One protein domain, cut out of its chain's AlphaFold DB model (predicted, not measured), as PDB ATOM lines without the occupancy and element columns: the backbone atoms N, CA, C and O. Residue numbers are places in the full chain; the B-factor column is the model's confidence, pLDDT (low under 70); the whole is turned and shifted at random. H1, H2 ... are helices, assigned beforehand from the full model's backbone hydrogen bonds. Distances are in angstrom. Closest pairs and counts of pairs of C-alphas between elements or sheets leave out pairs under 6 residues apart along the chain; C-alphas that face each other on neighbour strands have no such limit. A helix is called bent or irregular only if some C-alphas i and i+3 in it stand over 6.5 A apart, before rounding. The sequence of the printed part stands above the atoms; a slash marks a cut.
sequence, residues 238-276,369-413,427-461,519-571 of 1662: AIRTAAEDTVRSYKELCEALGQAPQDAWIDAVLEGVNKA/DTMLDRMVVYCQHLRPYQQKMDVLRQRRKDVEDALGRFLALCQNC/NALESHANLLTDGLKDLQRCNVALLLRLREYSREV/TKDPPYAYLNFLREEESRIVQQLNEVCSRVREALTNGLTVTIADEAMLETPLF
ATOM      1  N   ALA A 238     116.700 256.455 200.813       74.38
ATOM      2  CA  ALA A 238     117.025 255.610 201.965       74.38
ATOM      3  C   ALA A 238     116.756 254.116 201.689       74.38
ATOM      4  O   ALA A 238     117.549 253.257 202.075       74.38
ATOM      5  N   ILE A 239     115.663 253.808 200.977       76.61
ATOM      6  CA  ILE A 239     115.336 252.438 200.545       76.61
ATOM      7  C   ILE A 239     116.367 251.939 199.520       76.61
ATOM      8  O   ILE A 239     116.828 250.802 199.625       76.61
ATOM      9  N   ARG A 240     116.799 252.798 198.582       79.83
ATOM     10  CA  ARG A 240     117.901 252.504 197.648       79.83
ATOM     11  C   ARG A 240     119.194 252.139 198.366       79.83
ATOM     12  O   ARG A 240     119.696 251.042 198.147       79.83
ATOM     13  N   THR A 241     119.684 252.991 199.267       82.68
ATOM     14  CA  THR A 241     120.929 252.714 200.000       82.68
ATOM     15  C   THR A 241     120.821 251.447 200.850       82.68
ATOM     16  O   THR A 241     121.734 250.633 200.834       82.68
ATOM     17  N   ALA A 242     119.684 251.209 201.517       83.10
ATOM     18  CA  ALA A 242     119.478 249.989 202.299       83.10
ATOM     19  C   ALA A 242     119.473 248.716 201.429       83.10
ATOM     20  O   ALA A 242     120.020 247.684 201.830       83.10
ATOM     21  N   ALA A 243     118.891 248.775 200.228       85.63
ATOM     22  CA  ALA A 243     118.915 247.669 199.279       85.63
ATOM     23  C   ALA A 243     120.316 247.443 198.689       85.63
ATOM     24  O   ALA A 243     120.763 246.302 198.631       85.63
ATOM     25  N   GLU A 244     121.034 248.505 198.316       88.28
ATOM     26  CA  GLU A 244     122.417 248.446 197.821       88.28
ATOM     27  C   GLU A 244     123.388 247.907 198.883       88.28
ATOM     28  O   GLU A 244     124.205 247.037 198.582       88.28
ATOM     29  N   ASP A 245     123.258 248.338 200.140       88.22
ATOM     30  CA  ASP A 245     124.032 247.821 201.274       88.22
ATOM     31  C   ASP A 245     123.701 246.349 201.566       88.22
ATOM     32  O   ASP A 245     124.599 245.554 201.854       88.22
ATOM     33  N   THR A 246     122.432 245.944 201.428       88.20
ATOM     34  CA  THR A 246     122.032 244.533 201.569       88.20
ATOM     35  C   THR A 246     122.551 243.689 200.401       88.20
ATOM     36  O   THR A 246     123.014 242.575 200.630       88.20
ATOM     37  N   VAL A 247     122.547 244.205 199.164       91.11
ATOM     38  CA  VAL A 247     123.179 243.561 197.996       91.11
ATOM     39  C   VAL A 247     124.684 243.411 198.217       91.11
ATOM     40  O   VAL A 247     125.231 242.349 197.920       91.11
ATOM     41  N   ARG A 248     125.357 244.432 198.762       90.47
ATOM     42  CA  ARG A 248     126.793 244.384 199.068       90.47
ATOM     43  C   ARG A 248     127.091 243.326 200.130       90.47
ATOM     44  O   ARG A 248     127.884 242.430 199.871       90.47
ATOM     45  N   SER A 249     126.361 243.343 201.248       88.66
ATOM     46  CA  SER A 249     126.495 242.333 202.306       88.66
ATOM     47  C   SER A 249     126.148 240.918 201.820       88.66
ATOM     48  O   SER A 249     126.794 239.960 202.233       88.66
ATOM     49  N   TYR A 250     125.181 240.766 200.907       90.75
ATOM     50  CA  TYR A 250     124.862 239.488 200.264       90.75
ATOM     51  C   TYR A 250     126.011 238.983 199.378       90.75
ATOM     52  O   TYR A 250     126.384 237.814 199.491       90.75
ATOM     53  N   LYS A 251     126.607 239.849 198.546       90.77
ATOM     54  CA  LYS A 251     127.793 239.516 197.739       90.77
ATOM     55  C   LYS A 251     128.972 239.117 198.626       90.77
ATOM     56  O   LYS A 251     129.463 238.003 198.487       90.77
ATOM     57  N   GLU A 252     129.325 239.949 199.604       89.16
ATOM     58  CA  GLU A 252     130.391 239.688 200.583       89.16
ATOM     59  C   GLU A 252     130.184 238.356 201.330       89.16
ATOM     60  O   GLU A 252     131.120 237.569 201.461       89.16
ATOM     61  N   LEU A 253     128.958 238.057 201.784       88.07
ATOM     62  CA  LEU A 253     128.632 236.795 202.462       88.07
ATOM     63  C   LEU A 253     128.694 235.583 201.525       88.07
ATOM     64  O   LEU A 253     129.139 234.515 201.944       88.07
ATOM     65  N   CYS A 254     128.262 235.718 200.270       86.46
ATOM     66  CA  CYS A 254     128.397 234.653 199.282       86.46
ATOM     67  C   CYS A 254     129.871 234.396 198.940       86.46
ATOM     68  O   CYS A 254     130.316 233.250 199.023       86.46
ATOM     69  N   GLU A 255     130.646 235.440 198.653       85.81
ATOM     70  CA  GLU A 255     132.075 235.364 198.334       85.81
ATOM     71  C   GLU A 255     132.887 234.775 199.501       85.81
ATOM     72  O   GLU A 255     133.638 233.818 199.301       85.81
ATOM     73  N   ALA A 256     132.664 235.236 200.738       83.73
ATOM     74  CA  ALA A 256     133.334 234.715 201.937       83.73
ATOM     75  C   ALA A 256     133.038 233.228 202.221       83.73
ATOM     76  O   ALA A 256     133.868 232.531 202.819       83.73
ATOM     77  N   LEU A 257     131.873 232.733 201.783       82.17
ATOM     78  CA  LEU A 257     131.480 231.324 201.860       82.17
ATOM     79  C   LEU A 257     131.893 230.493 200.634       82.17
ATOM     80  O   LEU A 257     131.726 229.276 200.672       82.17
ATOM     81  N   GLY A 258     132.401 231.099 199.554       80.48
ATOM     82  CA  GLY A 258     132.709 230.400 198.299       80.48
ATOM     83  C   GLY A 258     131.479 230.071 197.439       80.48
ATOM     84  O   GLY A 258     131.469 229.074 196.716       80.48
ATOM     85  N   GLN A 259     130.418 230.875 197.525       80.42
ATOM     86  CA  GLN A 259     129.255 230.816 196.637       80.42
ATOM     87  C   GLN A 259     129.309 231.957 195.620       80.42
ATOM     88  O   GLN A 259     129.543 233.102 195.987       80.42
ATOM     89  N   ALA A 260     129.003 231.670 194.353       82.58
ATOM     90  CA  ALA A 260     128.659 232.734 193.415       82.58
ATOM     91  C   ALA A 260     127.332 233.382 193.869       82.58
ATOM     92  O   ALA A 260     126.355 232.643 194.066       82.58
ATOM     93  N   PRO A 261     127.270 234.714 194.063       84.75
ATOM     94  CA  PRO A 261     126.012 235.395 194.334       84.75
ATOM     95  C   PRO A 261     125.077 235.259 193.123       84.75
ATOM     96  O   PRO A 261     125.522 235.136 191.983       84.75
ATOM     97  N   GLN A 262     123.765 235.230 193.353       85.98
ATOM     98  CA  GLN A 262     122.800 235.048 192.268       85.98
ATOM     99  C   GLN A 262     122.479 236.389 191.605       85.98
ATOM    100  O   GLN A 262     121.647 237.136 192.117       85.98
ATOM    101  N   ASP A 263     123.091 236.661 190.451       87.01
ATOM    102  CA  ASP A 263     122.870 237.899 189.685       87.01
ATOM    103  C   ASP A 263     121.378 238.160 189.447       87.01
ATOM    104  O   ASP A 263     120.878 239.210 189.815       87.01
ATOM    105  N   ALA A 264     120.612 237.150 189.019       83.75
ATOM    106  CA  ALA A 264     119.165 237.274 188.811       83.75
ATOM    107  C   ALA A 264     118.345 237.631 190.078       83.75
ATOM    108  O   ALA A 264     117.184 238.021 189.959       83.75
ATOM    109  N   TRP A 265     118.905 237.480 191.284       86.36
ATOM    110  CA  TRP A 265     118.287 237.936 192.536       86.36
ATOM    111  C   TRP A 265     118.733 239.353 192.904       86.36
ATOM    112  O   TRP A 265     117.902 240.163 193.310       86.36
ATOM    113  N   ILE A 266     120.011 239.673 192.687       88.98
ATOM    114  CA  ILE A 266     120.543 241.040 192.778       88.98
ATOM    115  C   ILE A 266     119.771 241.955 191.819       88.98
ATOM    116  O   ILE A 266     119.233 242.974 192.246       88.98
ATOM    117  N   ASP A 267     119.622 241.534 190.563       87.34
ATOM    118  CA  ASP A 267     118.808 242.178 189.539       87.34
ATOM    119  C   ASP A 267     117.356 242.315 190.001       87.34
ATOM    120  O   ASP A 267     116.798 243.395 189.897       87.34
ATOM    121  N   ALA A 268     116.734 241.276 190.570       84.96
ATOM    122  CA  ALA A 268     115.348 241.365 191.040       84.96
ATOM    123  C   ALA A 268     115.157 242.372 192.194       84.96
ATOM    124  O   ALA A 268     114.126 243.044 192.253       84.96
ATOM    125  N   VAL A 269     116.137 242.508 193.096       85.24
ATOM    126  CA  VAL A 269     116.106 243.510 194.176       85.24
ATOM    127  C   VAL A 269     116.353 244.916 193.618       85.24
ATOM    128  O   VAL A 269     115.556 245.819 193.871       85.24
ATOM    129  N   LEU A 270     117.400 245.108 192.812       87.46
ATOM    130  CA  LEU A 270     117.744 246.411 192.228       87.46
ATOM    131  C   LEU A 270     116.700 246.888 191.205       87.46
ATOM    132  O   LEU A 270     116.374 248.072 191.160       87.46
ATOM    133  N   GLU A 271     116.123 245.989 190.410       83.42
ATOM    134  CA  GLU A 271     115.025 246.284 189.484       83.42
ATOM    135  C   GLU A 271     113.714 246.539 190.243       83.42
ATOM    136  O   GLU A 271     112.961 247.425 189.849       83.42
ATOM    137  N   GLY A 272     113.452 245.850 191.360       76.62
ATOM    138  CA  GLY A 272     112.324 246.155 192.248       76.62
ATOM    139  C   GLY A 272     112.401 247.579 192.811       76.62
ATOM    140  O   GLY A 272     111.444 248.348 192.701       76.62
ATOM    141  N   VAL A 273     113.575 247.958 193.319       74.42
ATOM    142  CA  VAL A 273     113.882 249.302 193.834       74.42
ATOM    143  C   VAL A 273     113.834 250.364 192.731       74.42
ATOM    144  O   VAL A 273     113.250 251.433 192.916       74.42
ATOM    145  N   ASN A 274     114.380 250.078 191.546       75.26
ATOM    146  CA  ASN A 274     114.300 251.003 190.417       75.26
ATOM    147  C   ASN A 274     112.872 251.133 189.875       75.26
ATOM    148  O   ASN A 274     112.450 252.244 189.576       75.26
ATOM    149  N   LYS A 275     112.075 250.059 189.835       70.22
ATOM    150  CA  LYS A 275     110.647 250.125 189.481       70.22
ATOM    151  C   LYS A 275     109.827 250.898 190.508       70.22
ATOM    152  O   LYS A 275     108.904 251.592 190.098       70.22
ATOM    153  N   ALA A 276     110.160 250.842 191.798       58.82
ATOM    154  CA  ALA A 276     109.546 251.712 192.802       58.82
ATOM    155  C   ALA A 276     109.851 253.198 192.516       58.82
ATOM    156  O   ALA A 276     108.939 254.028 192.499       58.82
ATOM    157  N   ASP A 369     108.709 244.306 198.507       62.37
ATOM    158  CA  ASP A 369     109.673 244.242 199.621       62.37
ATOM    159  C   ASP A 369     110.035 242.798 200.004       62.37
ATOM    160  O   ASP A 369     111.144 242.527 200.470       62.37
ATOM    161  N   THR A 370     109.165 241.829 199.682       75.87
ATOM    162  CA  THR A 370     109.402 240.409 199.981       75.87
ATOM    163  C   THR A 370     110.676 239.841 199.345       75.87
ATOM    164  O   THR A 370     111.177 238.827 199.828       75.87
ATOM    165  N   MET A 371     111.226 240.459 198.290       81.02
ATOM    166  CA  MET A 371     112.521 240.063 197.717       81.02
ATOM    167  C   MET A 371     113.712 240.541 198.553       81.02
ATOM    168  O   MET A 371     114.671 239.781 198.719       81.02
ATOM    169  N   LEU A 372     113.643 241.762 199.095       86.87
ATOM    170  CA  LEU A 372     114.677 242.334 199.957       86.87
ATOM    171  C   LEU A 372     114.671 241.639 201.324       86.87
ATOM    172  O   LEU A 372     115.719 241.172 201.765       86.87
ATOM    173  N   ASP A 373     113.495 241.446 201.929       84.31
ATOM    174  CA  ASP A 373     113.344 240.707 203.189       84.31
ATOM    175  C   ASP A 373     113.889 239.277 203.089       84.31
ATOM    176  O   ASP A 373     114.629 238.825 203.964       84.31
ATOM    177  N   ARG A 374     113.603 238.559 201.991       86.15
ATOM    178  CA  ARG A 374     114.178 237.222 201.752       86.15
ATOM    179  C   ARG A 374     115.703 237.261 201.669       86.15
ATOM    180  O   ARG A 374     116.344 236.308 202.110       86.15
ATOM    181  N   MET A 375     116.290 238.332 201.131       88.83
ATOM    182  CA  MET A 375     117.744 238.482 201.040       88.83
ATOM    183  C   MET A 375     118.358 238.806 202.406       88.83
ATOM    184  O   MET A 375     119.361 238.195 202.771       88.83
ATOM    185  N   VAL A 376     117.714 239.655 203.214       88.40
ATOM    186  CA  VAL A 376     118.090 239.905 204.617       88.40
ATOM    187  C   VAL A 376     118.021 238.611 205.441       88.40
ATOM    188  O   VAL A 376     118.984 238.272 206.130       88.40
ATOM    189  N   VAL A 377     116.930 237.845 205.333       87.88
ATOM    190  CA  VAL A 377     116.754 236.547 206.013       87.88
ATOM    191  C   VAL A 377     117.806 235.531 205.561       87.88
ATOM    192  O   VAL A 377     118.367 234.818 206.393       87.88
ATOM    193  N   TYR A 378     118.147 235.483 204.270       88.22
ATOM    194  CA  TYR A 378     119.213 234.606 203.789       88.22
ATOM    195  C   TYR A 378     120.591 235.043 204.300       88.22
ATOM    196  O   TYR A 378     121.350 234.205 204.771       88.22
ATOM    197  N   CYS A 379     120.893 236.343 204.337       88.32
ATOM    198  CA  CYS A 379     122.126 236.848 204.951       88.32
ATOM    199  C   CYS A 379     122.223 236.480 206.444       88.32
ATOM    200  O   CYS A 379     123.299 236.122 206.924       88.32
ATOM    201  N   GLN A 380     121.103 236.494 207.178       88.65
ATOM    202  CA  GLN A 380     121.045 236.003 208.561       88.65
ATOM    203  C   GLN A 380     121.283 234.484 208.659       88.65
ATOM    204  O   GLN A 380     121.965 234.050 209.586       88.65
ATOM    205  N   HIS A 381     120.805 233.688 207.692       86.84
ATOM    206  CA  HIS A 381     121.117 232.251 207.578       86.84
ATOM    207  C   HIS A 381     122.596 231.988 207.261       86.84
ATOM    208  O   HIS A 381     123.161 231.022 207.762       86.84
ATOM    209  N   LEU A 382     123.255 232.843 206.469       88.14
ATOM    210  CA  LEU A 382     124.659 232.665 206.068       88.14
ATOM    211  C   LEU A 382     125.674 232.977 207.189       88.14
ATOM    212  O   LEU A 382     126.647 232.235 207.349       88.14
ATOM    213  N   ARG A 383     125.456 234.032 207.993       88.35
ATOM    214  CA  ARG A 383     126.416 234.503 209.023       88.35
ATOM    215  C   ARG A 383     126.933 233.414 209.992       88.35
ATOM    216  O   ARG A 383     128.146 233.367 210.211       88.35
ATOM    217  N   PRO A 384     126.101 232.508 210.556       88.83
ATOM    218  CA  PRO A 384     126.580 231.452 211.457       88.83
ATOM    219  C   PRO A 384     127.541 230.455 210.802       88.83
ATOM    220  O   PRO A 384     128.321 229.816 211.505       88.83
ATOM    221  N   TYR A 385     127.494 230.295 209.476       89.23
ATOM    222  CA  TYR A 385     128.412 229.419 208.748       89.23
ATOM    223  C   TYR A 385     129.771 230.090 208.549       89.23
ATOM    224  O   TYR A 385     130.787 229.457 208.833       89.23
ATOM    225  N   GLN A 386     129.798 231.379 208.190       88.31
ATOM    226  CA  GLN A 386     131.033 232.168 208.101       88.31
ATOM    227  C   GLN A 386     131.798 232.135 209.434       88.31
ATOM    228  O   GLN A 386     132.958 231.734 209.476       88.31
ATOM    229  N   GLN A 387     131.114 232.418 210.551       90.08
ATOM    230  CA  GLN A 387     131.735 232.406 211.879       90.08
ATOM    231  C   GLN A 387     132.357 231.040 212.241       90.08
ATOM    232  O   GLN A 387     133.419 230.989 212.859       90.08
ATOM    233  N   LYS A 388     131.738 229.919 211.840       90.67
ATOM    234  CA  LYS A 388     132.295 228.567 212.051       90.67
ATOM    235  C   LYS A 388     133.511 228.290 211.162       90.67
ATOM    236  O   LYS A 388     134.447 227.631 211.615       90.67
ATOM    237  N   MET A 389     133.518 228.805 209.929       88.87
ATOM    238  CA  MET A 389     134.671 228.716 209.024       88.87
ATOM    239  C   MET A 389     135.872 229.478 209.589       88.87
ATOM    240  O   MET A 389     136.974 228.934 209.633       88.87
ATOM    241  N   ASP A 390     135.657 230.689 210.103       90.02
ATOM    242  CA  ASP A 390     136.725 231.512 210.678       90.02
ATOM    243  C   ASP A 390     137.251 230.956 212.011       90.02
ATOM    244  O   ASP A 390     138.460 230.959 212.242       90.02
ATOM    245  N   VAL A 391     136.393 230.351 212.844       90.84
ATOM    246  CA  VAL A 391     136.839 229.618 214.045       90.84
ATOM    247  C   VAL A 391     137.703 228.396 213.692       90.84
ATOM    248  O   VAL A 391     138.688 228.144 214.386       90.84
ATOM    249  N   LEU A 392     137.397 227.653 212.618       89.79
ATOM    250  CA  LEU A 392     138.276 226.567 212.148       89.79
ATOM    251  C   LEU A 392     139.612 227.103 211.618       89.79
ATOM    252  O   LEU A 392     140.661 226.586 212.002       89.79
ATOM    253  N   ARG A 393     139.590 228.167 210.800       89.12
ATOM    254  CA  ARG A 393     140.803 228.834 210.289       89.12
ATOM    255  C   ARG A 393     141.709 229.302 211.434       89.12
ATOM    256  O   ARG A 393     142.913 229.063 211.375       89.12
ATOM    257  N   GLN A 394     141.141 229.885 212.494       90.98
ATOM    258  CA  GLN A 394     141.902 230.283 213.681       90.98
ATOM    259  C   GLN A 394     142.477 229.073 214.428       90.98
ATOM    260  O   GLN A 394     143.665 229.069 214.720       90.98
ATOM    261  N   ARG A 395     141.694 228.012 214.688       89.92
ATOM    262  CA  ARG A 395     142.220 226.817 215.383       89.92
ATOM    263  C   ARG A 395     143.310 226.082 214.601       89.92
ATOM    264  O   ARG A 395     144.165 225.455 215.215       89.92
ATOM    265  N   ARG A 396     143.309 226.180 213.271       89.15
ATOM    266  CA  ARG A 396     144.412 225.710 212.424       89.15
ATOM    267  C   ARG A 396     145.661 226.577 212.603       89.15
ATOM    268  O   ARG A 396     146.743 226.033 212.789       89.15
ATOM    269  N   LYS A 397     145.502 227.905 212.654       91.24
ATOM    270  CA  LYS A 397     146.611 228.816 212.969       91.24
ATOM    271  C   LYS A 397     147.176 228.577 214.375       91.24
ATOM    272  O   LYS A 397     148.385 228.572 214.535       91.24
ATOM    273  N   ASP A 398     146.339 228.297 215.374       91.65
ATOM    274  CA  ASP A 398     146.806 227.976 216.735       91.65
ATOM    275  C   ASP A 398     147.729 226.736 216.768       91.65
ATOM    276  O   ASP A 398     148.627 226.663 217.608       91.65
ATOM    277  N   VAL A 399     147.519 225.770 215.861       90.93
ATOM    278  CA  VAL A 399     148.397 224.602 215.652       90.93
ATOM    279  C   VAL A 399     149.674 224.988 214.899       90.93
ATOM    280  O   VAL A 399     150.755 224.578 215.309       90.93
ATOM    281  N   GLU A 400     149.574 225.788 213.835       90.51
ATOM    282  CA  GLU A 400     150.730 226.295 213.074       90.51
ATOM    283  C   GLU A 400     151.666 227.135 213.978       90.51
ATOM    284  O   GLU A 400     152.873 226.895 214.017       90.51
ATOM    285  N   ASP A 401     151.104 228.038 214.790       92.19
ATOM    286  CA  ASP A 401     151.817 228.858 215.776       92.19
ATOM    287  C   ASP A 401     152.407 227.997 216.923       92.19
ATOM    288  O   ASP A 401     153.473 228.322 217.450       92.19
ATOM    289  N   ALA A 402     151.743 226.904 217.333       91.19
ATOM    290  CA  ALA A 402     152.255 225.976 218.354       91.19
ATOM    291  C   ALA A 402     153.393 225.087 217.834       91.19
ATOM    292  O   ALA A 402     154.385 224.895 218.536       91.19
ATOM    293  N   LEU A 403     153.301 224.604 216.590       90.66
ATOM    294  CA  LEU A 403     154.408 223.915 215.929       90.66
ATOM    295  C   LEU A 403     155.603 224.861 215.755       90.66
ATOM    296  O   LEU A 403     156.731 224.452 216.000       90.66
ATOM    297  N   GLY A 404     155.364 226.126 215.391       90.27
ATOM    298  CA  GLY A 404     156.411 227.147 215.318       90.27
ATOM    299  C   GLY A 404     157.152 227.327 216.648       90.27
ATOM    300  O   GLY A 404     158.381 227.341 216.658       90.27
ATOM    301  N   ARG A 405     156.423 227.373 217.776       89.69
ATOM    302  CA  ARG A 405     157.032 227.369 219.121       89.69
ATOM    303  C   ARG A 405     157.838 226.096 219.378       89.69
ATOM    304  O   ARG A 405     158.991 226.200 219.774       89.69
ATOM    305  N   PHE A 406     157.267 224.916 219.132       89.84
ATOM    306  CA  PHE A 406     157.945 223.637 219.376       89.84
ATOM    307  C   PHE A 406     159.237 223.484 218.555       89.84
ATOM    308  O   PHE A 406     160.273 223.137 219.110       89.84
ATOM    309  N   LEU A 407     159.214 223.816 217.260       88.25
ATOM    310  CA  LEU A 407     160.405 223.754 216.405       88.25
ATOM    311  C   LEU A 407     161.487 224.754 216.838       88.25
ATOM    312  O   LEU A 407     162.667 224.415 216.786       88.25
ATOM    313  N   ALA A 408     161.105 225.944 217.313       87.75
ATOM    314  CA  ALA A 408     162.051 226.894 217.895       87.75
ATOM    315  C   ALA A 408     162.667 226.371 219.208       87.75
ATOM    316  O   ALA A 408     163.854 226.579 219.439       87.75
ATOM    317  N   LEU A 409     161.908 225.644 220.041       86.58
ATOM    318  CA  LEU A 409     162.472 224.963 221.213       86.58
ATOM    319  C   LEU A 409     163.501 223.901 220.796       86.58
ATOM    320  O   LEU A 409     164.609 223.927 221.318       86.58
ATOM    321  N   CYS A 410     163.196 223.044 219.815       83.73
ATOM    322  CA  CYS A 410     164.157 222.049 219.318       83.73
ATOM    323  C   CYS A 410     165.436 222.684 218.734       83.73
ATOM    324  O   CYS A 410     166.519 222.137 218.906       83.73
ATOM    325  N   GLN A 411     165.327 223.833 218.055       82.78
ATOM    326  CA  GLN A 411     166.474 224.536 217.458       82.78
ATOM    327  C   GLN A 411     167.343 225.281 218.482       82.78
ATOM    328  O   GLN A 411     168.540 225.433 218.266       82.78
ATOM    329  N   ASN A 412     166.769 225.735 219.598       77.15
ATOM    330  CA  ASN A 412     167.496 226.502 220.615       77.15
ATOM    331  C   ASN A 412     168.366 225.642 221.553       77.15
ATOM    332  O   ASN A 412     169.028 226.198 222.427       77.15
ATOM    333  N   CYS A 413     168.340 224.311 221.423       61.00
ATOM    334  CA  CYS A 413     168.894 223.389 222.424       61.00
ATOM    335  C   CYS A 413     170.051 222.514 221.907       61.00
ATOM    336  O   CYS A 413     170.357 221.485 222.506       61.00
ATOM    337  N   ASN A 427     170.985 218.869 235.476       77.54
ATOM    338  CA  ASN A 427     169.896 219.818 235.733       77.54
ATOM    339  C   ASN A 427     169.513 220.615 234.469       77.54
ATOM    340  O   ASN A 427     168.334 220.895 234.242       77.54
ATOM    341  N   ALA A 428     170.487 220.961 233.620       74.02
ATOM    342  CA  ALA A 428     170.240 221.603 232.332       74.02
ATOM    343  C   ALA A 428     169.463 220.668 231.389       74.02
ATOM    344  O   ALA A 428     168.429 221.073 230.855       74.02
ATOM    345  N   LEU A 429     169.894 219.409 231.254       72.92
ATOM    346  CA  LEU A 429     169.210 218.381 230.462       72.92
ATOM    347  C   LEU A 429     167.789 218.095 230.972       72.92
ATOM    348  O   LEU A 429     166.871 217.993 230.163       72.92
ATOM    349  N   GLU A 430     167.571 218.036 232.289       77.87
ATOM    350  CA  GLU A 430     166.237 217.886 232.881       77.87
ATOM    351  C   GLU A 430     165.350 219.107 232.591       77.87
ATOM    352  O   GLU A 430     164.191 218.958 232.192       77.87
ATOM    353  N   SER A 431     165.882 220.327 232.723       79.66
ATOM    354  CA  SER A 431     165.135 221.548 232.391       79.66
ATOM    355  C   SER A 431     164.754 221.606 230.904       79.66
ATOM    356  O   SER A 431     163.623 221.961 230.570       79.66
ATOM    357  N   HIS A 432     165.652 221.163 230.018       78.68
ATOM    358  CA  HIS A 432     165.426 221.051 228.580       78.68
ATOM    359  C   HIS A 432     164.380 219.973 228.244       78.68
ATOM    360  O   HIS A 432     163.438 220.247 227.499       78.68
ATOM    361  N   ALA A 433     164.478 218.782 228.839       78.11
ATOM    362  CA  ALA A 433     163.511 217.702 228.648       78.11
ATOM    363  C   ALA A 433     162.097 218.120 229.088       78.11
ATOM    364  O   ALA A 433     161.123 217.861 228.376       78.11
ATOM    365  N   ASN A 434     161.979 218.839 230.209       82.19
ATOM    366  CA  ASN A 434     160.717 219.434 230.649       82.19
ATOM    367  C   ASN A 434     160.198 220.489 229.652       82.19
ATOM    368  O   ASN A 434     159.017 220.464 229.301       82.19
ATOM    369  N   LEU A 435     161.070 221.363 229.132       85.32
ATOM    370  CA  LEU A 435     160.715 222.406 228.161       85.32
ATOM    371  C   LEU A 435     160.185 221.822 226.836       85.32
ATOM    372  O   LEU A 435     159.136 222.253 226.350       85.32
ATOM    373  N   LEU A 436     160.852 220.801 226.284       85.15
ATOM    374  CA  LEU A 436     160.375 220.054 225.111       85.15
ATOM    375  C   LEU A 436     159.045 219.352 225.392       85.15
ATOM    376  O   LEU A 436     158.123 219.406 224.575       85.15
ATOM    377  N   THR A 437     158.933 218.714 226.556       83.89
ATOM    378  CA  THR A 437     157.737 217.978 226.973       83.89
ATOM    379  C   THR A 437     156.525 218.906 227.099       83.89
ATOM    380  O   THR A 437     155.431 218.554 226.651       83.89
ATOM    381  N   ASP A 438     156.690 220.114 227.640       85.36
ATOM    382  CA  ASP A 438     155.613 221.104 227.727       85.36
ATOM    383  C   ASP A 438     155.283 221.754 226.375       85.36
ATOM    384  O   ASP A 438     154.101 221.956 226.075       85.36
ATOM    385  N   GLY A 439     156.276 221.974 225.506       87.20
ATOM    386  CA  GLY A 439     156.043 222.355 224.108       87.20
ATOM    387  C   GLY A 439     155.227 221.306 223.340       87.20
ATOM    388  O   GLY A 439     154.279 221.644 222.625       87.20
ATOM    389  N   LEU A 440     155.528 220.020 223.544       87.61
ATOM    390  CA  LEU A 440     154.789 218.905 222.951       87.61
ATOM    391  C   LEU A 440     153.361 218.804 223.519       87.61
ATOM    392  O   LEU A 440     152.414 218.610 222.751       87.61
ATOM    393  N   LYS A 441     153.169 219.007 224.833       87.98
ATOM    394  CA  LYS A 441     151.833 219.101 225.458       87.98
ATOM    395  C   LYS A 441     151.013 220.256 224.871       87.98
ATOM    396  O   LYS A 441     149.811 220.086 224.669       87.98
ATOM    397  N   ASP A 442     151.613 221.415 224.595       89.50
ATOM    398  CA  ASP A 442     150.911 222.559 223.992       89.50
ATOM    399  C   ASP A 442     150.457 222.255 222.553       89.50
ATOM    400  O   ASP A 442     149.280 222.414 222.218       89.50
ATOM    401  N   LEU A 443     151.341 221.676 221.734       89.08
ATOM    402  CA  LEU A 443     151.006 221.209 220.384       89.08
ATOM    403  C   LEU A 443     149.878 220.156 220.398       89.08
ATOM    404  O   LEU A 443     148.923 220.251 219.619       89.08
ATOM    405  N   GLN A 444     149.925 219.190 221.323       87.34
ATOM    406  CA  GLN A 444     148.846 218.214 221.527       87.34
ATOM    407  C   GLN A 444     147.519 218.882 221.935       87.34
ATOM    408  O   GLN A 444     146.466 218.517 221.405       87.34
ATOM    409  N   ARG A 445     147.540 219.881 222.832       89.08
ATOM    410  CA  ARG A 445     146.342 220.635 223.256       89.08
ATOM    411  C   ARG A 445     145.692 221.360 222.074       89.08
ATOM    412  O   ARG A 445     144.476 221.248 221.896       89.08
ATOM    413  N   CYS A 446     146.483 222.040 221.240       89.73
ATOM    414  CA  CYS A 446     146.004 222.697 220.020       89.73
ATOM    415  C   CYS A 446     145.394 221.692 219.025       89.73
ATOM    416  O   CYS A 446     144.263 221.889 218.570       89.73
ATOM    417  N   ASN A 447     146.076 220.571 218.757       88.64
ATOM    418  CA  ASN A 447     145.580 219.513 217.866       88.64
ATOM    419  C   ASN A 447     144.245 218.917 218.349       88.64
ATOM    420  O   ASN A 447     143.298 218.783 217.570       88.64
ATOM    421  N   VAL A 448     144.118 218.619 219.647       87.57
ATOM    422  CA  VAL A 448     142.866 218.112 220.234       87.57
ATOM    423  C   VAL A 448     141.743 219.154 220.144       87.57
ATOM    424  O   VAL A 448     140.609 218.797 219.813       87.57
ATOM    425  N   ALA A 449     142.027 220.441 220.371       88.24
ATOM    426  CA  ALA A 449     141.034 221.511 220.246       88.24
ATOM    427  C   ALA A 449     140.507 221.669 218.804       88.24
ATOM    428  O   ALA A 449     139.295 221.824 218.605       88.24
ATOM    429  N   LEU A 450     141.391 221.577 217.805       89.57
ATOM    430  CA  LEU A 450     141.043 221.596 216.381       89.57
ATOM    431  C   LEU A 450     140.161 220.392 216.001       89.57
ATOM    432  O   LEU A 450     139.073 220.568 215.445       89.57
ATOM    433  N   LEU A 451     140.577 219.177 216.375       88.01
ATOM    434  CA  LEU A 451     139.842 217.940 216.089       88.01
ATOM    435  C   LEU A 451     138.463 217.897 216.769       88.01
ATOM    436  O   LEU A 451     137.492 217.435 216.164       88.01
ATOM    437  N   LEU A 452     138.334 218.413 217.997       87.23
ATOM    438  CA  LEU A 452     137.041 218.524 218.679       87.23
ATOM    439  C   LEU A 452     136.078 219.460 217.931       87.23
ATOM    440  O   LEU A 452     134.925 219.081 217.714       87.23
ATOM    441  N   ARG A 453     136.539 220.632 217.469       87.74
ATOM    442  CA  ARG A 453     135.698 221.573 216.701       87.74
ATOM    443  C   ARG A 453     135.309 221.030 215.328       87.74
ATOM    444  O   ARG A 453     134.132 221.084 214.970       87.74
ATOM    445  N   LEU A 454     136.243 220.409 214.605       87.79
ATOM    446  CA  LEU A 454     135.947 219.739 213.334       87.79
ATOM    447  C   LEU A 454     134.894 218.626 213.516       87.79
ATOM    448  O   LEU A 454     133.968 218.498 212.711       87.79
ATOM    449  N   ARG A 455     134.979 217.858 214.613       86.29
ATOM    450  CA  ARG A 455     134.015 216.804 214.974       86.29
ATOM    451  C   ARG A 455     132.634 217.357 215.342       86.29
ATOM    452  O   ARG A 455     131.631 216.718 215.022       86.29
ATOM    453  N   GLU A 456     132.557 218.509 216.005       87.65
ATOM    454  CA  GLU A 456     131.291 219.187 216.319       87.65
ATOM    455  C   GLU A 456     130.572 219.663 215.052       87.65
ATOM    456  O   GLU A 456     129.422 219.282 214.825       87.65
ATOM    457  N   TYR A 457     131.256 220.411 214.183       88.29
ATOM    458  CA  TYR A 457     130.658 220.927 212.945       88.29
ATOM    459  C   TYR A 457     130.342 219.797 211.947       88.29
ATOM    460  O   TYR A 457     129.292 219.805 211.302       88.29
ATOM    461  N   SER A 458     131.154 218.734 211.910       83.30
ATOM    462  CA  SER A 458     130.838 217.516 211.147       83.30
ATOM    463  C   SER A 458     129.605 216.773 211.676       83.30
ATOM    464  O   SER A 458     128.875 216.165 210.894       83.30
ATOM    465  N   ARG A 459     129.331 216.802 212.989       77.78
ATOM    466  CA  ARG A 459     128.118 216.198 213.579       77.78
ATOM    467  C   ARG A 459     126.851 216.977 213.246       77.78
ATOM    468  O   ARG A 459     125.801 216.358 213.106       77.78
ATOM    469  N   GLU A 460     126.947 218.296 213.118       73.90
ATOM    470  CA  GLU A 460     125.845 219.154 212.674       73.90
ATOM    471  C   GLU A 460     125.403 218.779 211.248       73.90
ATOM    472  O   GLU A 460     124.219 218.566 211.007       73.90
ATOM    473  N   VAL A 461     126.368 218.565 210.345       67.82
ATOM    474  CA  VAL A 461     126.136 218.139 208.951       67.82
ATOM    475  C   VAL A 461     125.691 216.674 208.818       67.82
ATOM    476  O   VAL A 461     124.929 216.342 207.915       67.82
ATOM    477  N   THR A 519     116.360 227.594 203.090       68.34
ATOM    478  CA  THR A 519     116.858 228.048 204.402       68.34
ATOM    479  C   THR A 519     116.856 226.944 205.463       68.34
ATOM    480  O   THR A 519     117.318 227.164 206.577       68.34
ATOM    481  N   LYS A 520     116.354 225.741 205.145       70.25
ATOM    482  CA  LYS A 520     116.381 224.580 206.054       70.25
ATOM    483  C   LYS A 520     117.685 223.782 205.964       70.25
ATOM    484  O   LYS A 520     117.965 222.980 206.850       70.25
ATOM    485  N   ASP A 521     118.468 223.996 204.908       71.84
ATOM    486  CA  ASP A 521     119.680 223.235 204.605       71.84
ATOM    487  C   ASP A 521     120.951 224.086 204.807       71.84
ATOM    488  O   ASP A 521     120.950 225.289 204.512       71.84
ATOM    489  N   PRO A 522     122.071 223.488 205.264       80.00
ATOM    490  CA  PRO A 522     123.357 224.178 205.318       80.00
ATOM    491  C   PRO A 522     123.864 224.523 203.899       80.00
ATOM    492  O   PRO A 522     123.763 223.682 202.996       80.00
ATOM    493  N   PRO A 523     124.449 225.720 203.675       80.31
ATOM    494  CA  PRO A 523     124.945 226.141 202.366       80.31
ATOM    495  C   PRO A 523     125.927 225.140 201.745       80.31
ATOM    496  O   PRO A 523     126.863 224.677 202.396       80.31
ATOM    497  N   TYR A 524     125.756 224.834 200.456       78.64
ATOM    498  CA  TYR A 524     126.572 223.817 199.778       78.64
ATOM    499  C   TYR A 524     128.077 224.131 199.804       78.64
ATOM    500  O   TYR A 524     128.887 223.213 199.899       78.64
ATOM    501  N   ALA A 525     128.459 225.411 199.783       79.35
ATOM    502  CA  ALA A 525     129.863 225.799 199.869       79.35
ATOM    503  C   ALA A 525     130.442 225.679 201.293       79.35
ATOM    504  O   ALA A 525     131.585 225.261 201.425       79.35
ATOM    505  N   TYR A 526     129.645 225.859 202.358       85.55
ATOM    506  CA  TYR A 526     130.053 225.470 203.722       85.55
ATOM    507  C   TYR A 526     130.290 223.952 203.822       85.55
ATOM    508  O   TYR A 526     131.228 223.502 204.479       85.55
ATOM    509  N   LEU A 527     129.486 223.146 203.114       82.84
ATOM    510  CA  LEU A 527     129.715 221.701 203.014       82.84
ATOM    511  C   LEU A 527     130.983 221.355 202.218       82.84
ATOM    512  O   LEU A 527     131.651 220.388 202.571       82.84
ATOM    513  N   ASN A 528     131.322 222.103 201.162       83.97
ATOM    514  CA  ASN A 528     132.602 221.959 200.458       83.97
ATOM    515  C   ASN A 528     133.775 222.358 201.353       83.97
ATOM    516  O   ASN A 528     134.659 221.535 201.566       83.97
ATOM    517  N   PHE A 529     133.720 223.543 201.964       86.63
ATOM    518  CA  PHE A 529     134.733 224.025 202.895       86.63
ATOM    519  C   PHE A 529     135.014 223.003 203.998       86.63
ATOM    520  O   PHE A 529     136.162 222.626 204.178       86.63
ATOM    521  N   LEU A 530     133.995 222.466 204.683       87.03
ATOM    522  CA  LEU A 530     134.226 221.447 205.716       87.03
ATOM    523  C   LEU A 530     134.913 220.178 205.183       87.03
ATOM    524  O   LEU A 530     135.647 219.550 205.934       87.03
ATOM    525  N   ARG A 531     134.705 219.795 203.914       83.02
ATOM    526  CA  ARG A 531     135.355 218.626 203.285       83.02
ATOM    527  C   ARG A 531     136.797 218.916 202.863       83.02
ATOM    528  O   ARG A 531     137.668 218.059 203.018       83.02
ATOM    529  N   GLU A 532     137.043 220.104 202.327       84.54
ATOM    530  CA  GLU A 532     138.370 220.586 201.936       84.54
ATOM    531  C   GLU A 532     139.237 220.840 203.177       84.54
ATOM    532  O   GLU A 532     140.392 220.429 203.212       84.54
ATOM    533  N   GLU A 533     138.656 221.409 204.234       83.96
ATOM    534  CA  GLU A 533     139.291 221.658 205.530       83.96
ATOM    535  C   GLU A 533     139.505 220.346 206.318       83.96
ATOM    536  O   GLU A 533     140.594 220.146 206.839       83.96
ATOM    537  N   GLU A 534     138.559 219.388 206.317       84.21
ATOM    538  CA  GLU A 534     138.781 218.018 206.847       84.21
ATOM    539  C   GLU A 534     139.979 217.345 206.146       84.21
ATOM    540  O   GLU A 534     140.830 216.749 206.802       84.21
ATOM    541  N   SER A 535     140.110 217.522 204.825       82.39
ATOM    542  CA  SER A 535     141.237 216.988 204.042       82.39
ATOM    543  C   SER A 535     142.559 217.728 204.310       82.39
ATOM    544  O   SER A 535     143.612 217.098 204.416       82.39
ATOM    545  N   ARG A 536     142.515 219.060 204.437       84.65
ATOM    546  CA  ARG A 536     143.680 219.919 204.698       84.65
ATOM    547  C   ARG A 536     144.235 219.711 206.103       84.65
ATOM    548  O   ARG A 536     145.449 219.618 206.245       84.65
ATOM    549  N   ILE A 537     143.369 219.573 207.106       83.04
ATOM    550  CA  ILE A 537     143.758 219.276 208.489       83.04
ATOM    551  C   ILE A 537     144.441 217.906 208.567       83.04
ATOM    552  O   ILE A 537     145.472 217.797 209.216       83.04
ATOM    553  N   VAL A 538     143.951 216.875 207.863       80.37
ATOM    554  CA  VAL A 538     144.644 215.571 207.806       80.37
ATOM    555  C   VAL A 538     146.016 215.685 207.126       80.37
ATOM    556  O   VAL A 538     146.993 215.140 207.635       80.37
ATOM    557  N   GLN A 539     146.128 216.428 206.019       84.33
ATOM    558  CA  GLN A 539     147.422 216.648 205.362       84.33
ATOM    559  C   GLN A 539     148.408 217.416 206.262       84.33
ATOM    560  O   GLN A 539     149.569 217.026 206.359       84.33
ATOM    561  N   GLN A 540     147.949 218.468 206.942       80.72
ATOM    562  CA  GLN A 540     148.775 219.237 207.871       80.72
ATOM    563  C   GLN A 540     149.135 218.448 209.125       80.72
ATOM    564  O   GLN A 540     150.256 218.584 209.588       80.72
ATOM    565  N   LEU A 541     148.252 217.599 209.658       80.47
ATOM    566  CA  LEU A 541     148.606 216.709 210.763       80.47
ATOM    567  C   LEU A 541     149.731 215.762 210.334       80.47
ATOM    568  O   LEU A 541     150.750 215.725 211.014       80.47
ATOM    569  N   ASN A 542     149.632 215.099 209.175       80.53
ATOM    570  CA  ASN A 542     150.731 214.276 208.650       80.53
ATOM    571  C   ASN A 542     152.056 215.071 208.544       80.53
ATOM    572  O   ASN A 542     153.114 214.551 208.896       80.53
ATOM    573  N   GLU A 543     152.006 216.330 208.089       81.72
ATOM    574  CA  GLU A 543     153.176 217.214 207.976       81.72
ATOM    575  C   GLU A 543     153.740 217.642 209.344       81.72
ATOM    576  O   GLU A 543     154.946 217.543 209.558       81.72
ATOM    577  N   VAL A 544     152.884 218.050 210.288       80.91
ATOM    578  CA  VAL A 544     153.227 218.345 211.692       80.91
ATOM    579  C   VAL A 544     153.945 217.146 212.306       80.91
ATOM    580  O   VAL A 544     155.006 217.307 212.898       80.91
ATOM    581  N   CYS A 545     153.412 215.937 212.121       79.86
ATOM    582  CA  CYS A 545     153.995 214.715 212.668       79.86
ATOM    583  C   CYS A 545     155.378 214.425 212.080       79.86
ATOM    584  O   CYS A 545     156.287 214.046 212.814       79.86
ATOM    585  N   SER A 546     155.564 214.616 210.772       82.89
ATOM    586  CA  SER A 546     156.867 214.403 210.140       82.89
ATOM    587  C   SER A 546     157.886 215.487 210.497       82.89
ATOM    588  O   SER A 546     159.029 215.134 210.752       82.89
ATOM    589  N   ARG A 547     157.482 216.759 210.631       83.35
ATOM    590  CA  ARG A 547     158.353 217.842 211.129       83.35
ATOM    591  C   ARG A 547     158.736 217.657 212.603       83.35
ATOM    592  O   ARG A 547     159.860 217.964 212.972       83.35
ATOM    593  N   VAL A 548     157.827 217.149 213.443       82.79
ATOM    594  CA  VAL A 548     158.121 216.803 214.849       82.79
ATOM    595  C   VAL A 548     159.103 215.633 214.924       82.79
ATOM    596  O   VAL A 548     160.067 215.719 215.674       82.79
ATOM    597  N   ARG A 549     158.909 214.580 214.111       80.24
ATOM    598  CA  ARG A 549     159.877 213.477 213.987       80.24
ATOM    599  C   ARG A 549     161.246 213.988 213.531       80.24
ATOM    600  O   ARG A 549     162.216 213.762 214.236       80.24
ATOM    601  N   GLU A 550     161.306 214.739 212.431       80.92
ATOM    602  CA  GLU A 550     162.541 215.321 211.880       80.92
ATOM    603  C   GLU A 550     163.275 216.223 212.888       80.92
ATOM    604  O   GLU A 550     164.490 216.138 213.030       80.92
ATOM    605  N   ALA A 551     162.552 217.060 213.640       78.60
ATOM    606  CA  ALA A 551     163.155 217.917 214.659       78.60
ATOM    607  C   ALA A 551     163.712 217.130 215.858       78.60
ATOM    608  O   ALA A 551     164.708 217.548 216.441       78.60
ATOM    609  N   LEU A 552     163.094 216.002 216.219       74.30
ATOM    610  CA  LEU A 552     163.570 215.139 217.302       74.30
ATOM    611  C   LEU A 552     164.734 214.242 216.855       74.30
ATOM    612  O   LEU A 552     165.686 214.101 217.613       74.30
ATOM    613  N   THR A 553     164.723 213.715 215.624       75.53
ATOM    614  CA  THR A 553     165.845 212.925 215.078       75.53
ATOM    615  C   THR A 553     167.080 213.767 214.774       75.53
ATOM    616  O   THR A 553     168.193 213.262 214.857       75.53
ATOM    617  N   ASN A 554     166.900 215.039 214.405       69.09
ATOM    618  CA  ASN A 554     168.010 215.920 214.030       69.09
ATOM    619  C   ASN A 554     168.505 216.789 215.201       69.09
ATOM    620  O   ASN A 554     169.610 217.320 215.125       69.09
ATOM    621  N   GLY A 555     167.681 216.991 216.236       56.43
ATOM    622  CA  GLY A 555     167.946 217.937 217.325       56.43
ATOM    623  C   GLY A 555     168.510 217.329 218.611       56.43
ATOM    624  O   GLY A 555     169.053 218.074 219.422       56.43
ATOM    625  N   LEU A 556     168.394 216.011 218.823       52.78
ATOM    626  CA  LEU A 556     168.920 215.342 220.014       52.78
ATOM    627  C   LEU A 556     169.642 214.039 219.660       52.78
ATOM    628  O   LEU A 556     169.049 213.115 219.116       52.78
ATOM    629  N   THR A 557     170.887 213.909 220.117       45.47
ATOM    630  CA  THR A 557     171.621 212.632 220.226       45.47
ATOM    631  C   THR A 557     171.194 211.804 221.450       45.47
ATOM    632  O   THR A 557     171.885 210.872 221.855       45.47
ATOM    633  N   VAL A 558     170.040 212.123 222.045       43.84
ATOM    634  CA  VAL A 558     169.388 211.275 223.046       43.84
ATOM    635  C   VAL A 558     168.762 210.096 222.315       43.84
ATOM    636  O   VAL A 558     167.874 210.276 221.485       43.84
ATOM    637  N   THR A 559     169.188 208.881 222.651       39.56
ATOM    638  CA  THR A 559     168.518 207.649 222.233       39.56
ATOM    639  C   THR A 559     167.105 207.622 222.821       39.56
ATOM    640  O   THR A 559     166.907 207.331 224.001       39.56
ATOM    641  N   ILE A 560     166.103 207.981 222.010       39.06
ATOM    642  CA  ILE A 560     164.703 208.075 222.444       39.06
ATOM    643  C   ILE A 560     164.146 206.661 222.663       39.06
ATOM    644  O   ILE A 560     163.533 206.073 221.777       39.06
ATOM    645  N   ALA A 561     164.349 206.124 223.869       40.10
ATOM    646  CA  ALA A 561     163.797 204.836 224.299       40.10
ATOM    647  C   ALA A 561     162.252 204.815 224.285       40.10
ATOM    648  O   ALA A 561     161.645 203.757 224.138       40.10
ATOM    649  N   ASP A 562     161.619 205.991 224.369       43.95
ATOM    650  CA  ASP A 562     160.177 206.188 224.219       43.95
ATOM    651  C   ASP A 562     159.768 206.468 222.757       43.95
ATOM    652  O   ASP A 562     159.099 207.460 222.459       43.95
ATOM    653  N   GLU A 563     160.094 205.571 221.819       46.00
ATOM    654  CA  GLU A 563     159.471 205.586 220.478       46.00
ATOM    655  C   GLU A 563     157.927 205.574 220.597       46.00
ATOM    656  O   GLU A 563     157.212 206.277 219.878       46.00
ATOM    657  N   ALA A 564     157.419 204.909 221.641       47.63
ATOM    658  CA  ALA A 564     156.022 204.901 222.069       47.63
ATOM    659  C   ALA A 564     155.409 206.295 222.354       47.63
ATOM    660  O   ALA A 564     154.191 206.463 222.228       47.63
ATOM    661  N   MET A 565     156.200 207.328 222.692       44.41
ATOM    662  CA  MET A 565     155.685 208.706 222.781       44.41
ATOM    663  C   MET A 565     155.280 209.247 221.400       44.41
ATOM    664  O   MET A 565     154.266 209.945 221.285       44.41
ATOM    665  N   LEU A 566     156.026 208.891 220.350       49.09
ATOM    666  CA  LEU A 566     155.731 209.253 218.959       49.09
ATOM    667  C   LEU A 566     154.645 208.360 218.339       49.09
ATOM    668  O   LEU A 566     153.922 208.819 217.453       49.09
ATOM    669  N   GLU A 567     154.458 207.139 218.846       49.08
ATOM    670  CA  GLU A 567     153.322 206.273 218.495       49.08
ATOM    671  C   GLU A 567     151.981 206.711 219.112       49.08
ATOM    672  O   GLU A 567     150.932 206.144 218.777       49.08
ATOM    673  N   THR A 568     151.956 207.719 219.998       48.45
ATOM    674  CA  THR A 568     150.687 208.181 220.580       48.45
ATOM    675  C   THR A 568     149.677 208.535 219.472       48.45
ATOM    676  O   THR A 568     150.021 209.228 218.510       48.45
ATOM    677  N   PRO A 569     148.399 208.097 219.569       42.07
ATOM    678  CA  PRO A 569     147.461 208.032 218.434       42.07
ATOM    679  C   PRO A 569     146.947 209.392 217.913       42.07
ATOM    680  O   PRO A 569     145.939 209.458 217.211       42.07
ATOM    681  N   LEU A 570     147.634 210.481 218.262       45.44
ATOM    682  CA  LEU A 570     147.510 211.811 217.672       45.44
ATOM    683  C   LEU A 570     148.540 212.062 216.550       45.44
ATOM    684  O   LEU A 570     148.328 212.993 215.777       45.44
ATOM    685  N   PHE A 571     149.607 211.249 216.435       42.60
ATOM    686  CA  PHE A 571     150.717 211.459 215.484       42.60
ATOM    687  C   PHE A 571     150.818 210.430 214.331       42.60
ATOM    688  O   PHE A 571     151.772 210.436 213.538       42.60
TER     689      PHE A 571
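This is residues 238 to 276, 369 to 413, 427 to 461 and 519 to 571 of the 1662 residues of an uncharacterized protein of Trypanosoma cruzi (strain CL Brener) (UniProt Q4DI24). A long rod of helices is built from two groups end to end: H3b, H4 and H5 lie side by side in one, and the hairpin of H1 and H2 meets H3a in the other. The bent helix H3 runs through both groups, and after H5 a low-confidence tail with the small H6 folds back. The printed part has 172 residues with six named helices, H1 to H6 in chain order, and no named strand; it is all helix. It is only just extended, close to loose, with a radius of gyration of the C-alphas of 23.7 A and spans of 80 by 28 by 19 A.

H1, residues 238 to 257, begins at C-alpha 238 (117.025, 255.610, 201.965) and is 28.3 A long; H2 is residues 263 to 276, 19.4 A. H3, residues 370 to 411, was assigned as one helix by its hydrogen bonds but is bent, with C-alphas 381 and 384 6.7 A apart; its arms are H3a, residues 370 to 381, 16.2 A, and H3b, residues 384 to 411, 40.9 A. H4, residues 427 to 461, is 51.3 A; H5, residues 524 to 555, is 45.3 A and ends at C-alpha 555 (167.946, 217.937, 217.325); H6 is residues 563 to 566, 5.5 A.

H1 and H2 form a helical hairpin and touch, C-alphas of Val 247 and Ile 266 closest at 6.4 A. H1 touches H3a at a steep tilt of 38 degrees, Tyr 250 and Cys 379 having the closest C-alphas, 6.0 A. H3b touches H4 at a shallow tilt of 17 degrees, opposite ways, closest at C-alphas of Phe 406 and Gly 439, 5.3 A. H3b touches H5 at 7 degrees, a shallow tilt, the same way, closest at C-alphas of Cys 410 and Gly 555, 5.9 A. H5 and H6 are close but not clearly touching, the closest C-alphas, of Arg 549 and Leu 566, 7.7 A apart. Every O i to N i+4 pair is within hydrogen-bond range in H1, H2, H3a, H3b, H4 and H5; H6 is too short for one.

The C-alphas of Lys 275 and Asn 427, the two farthest apart, are 81.0 A apart. Residues 277 to 368, 414 to 426 and 462 to 518 are not printed, with C-alpha gaps of 10.1 A, 13.8 A and 14.3 A. Of the links printed whole, H1 to H2 is tight and H5 to H6 short. Mean pLDDT of the printed part is 80.1, and residues 554 to 571 are among those under 70.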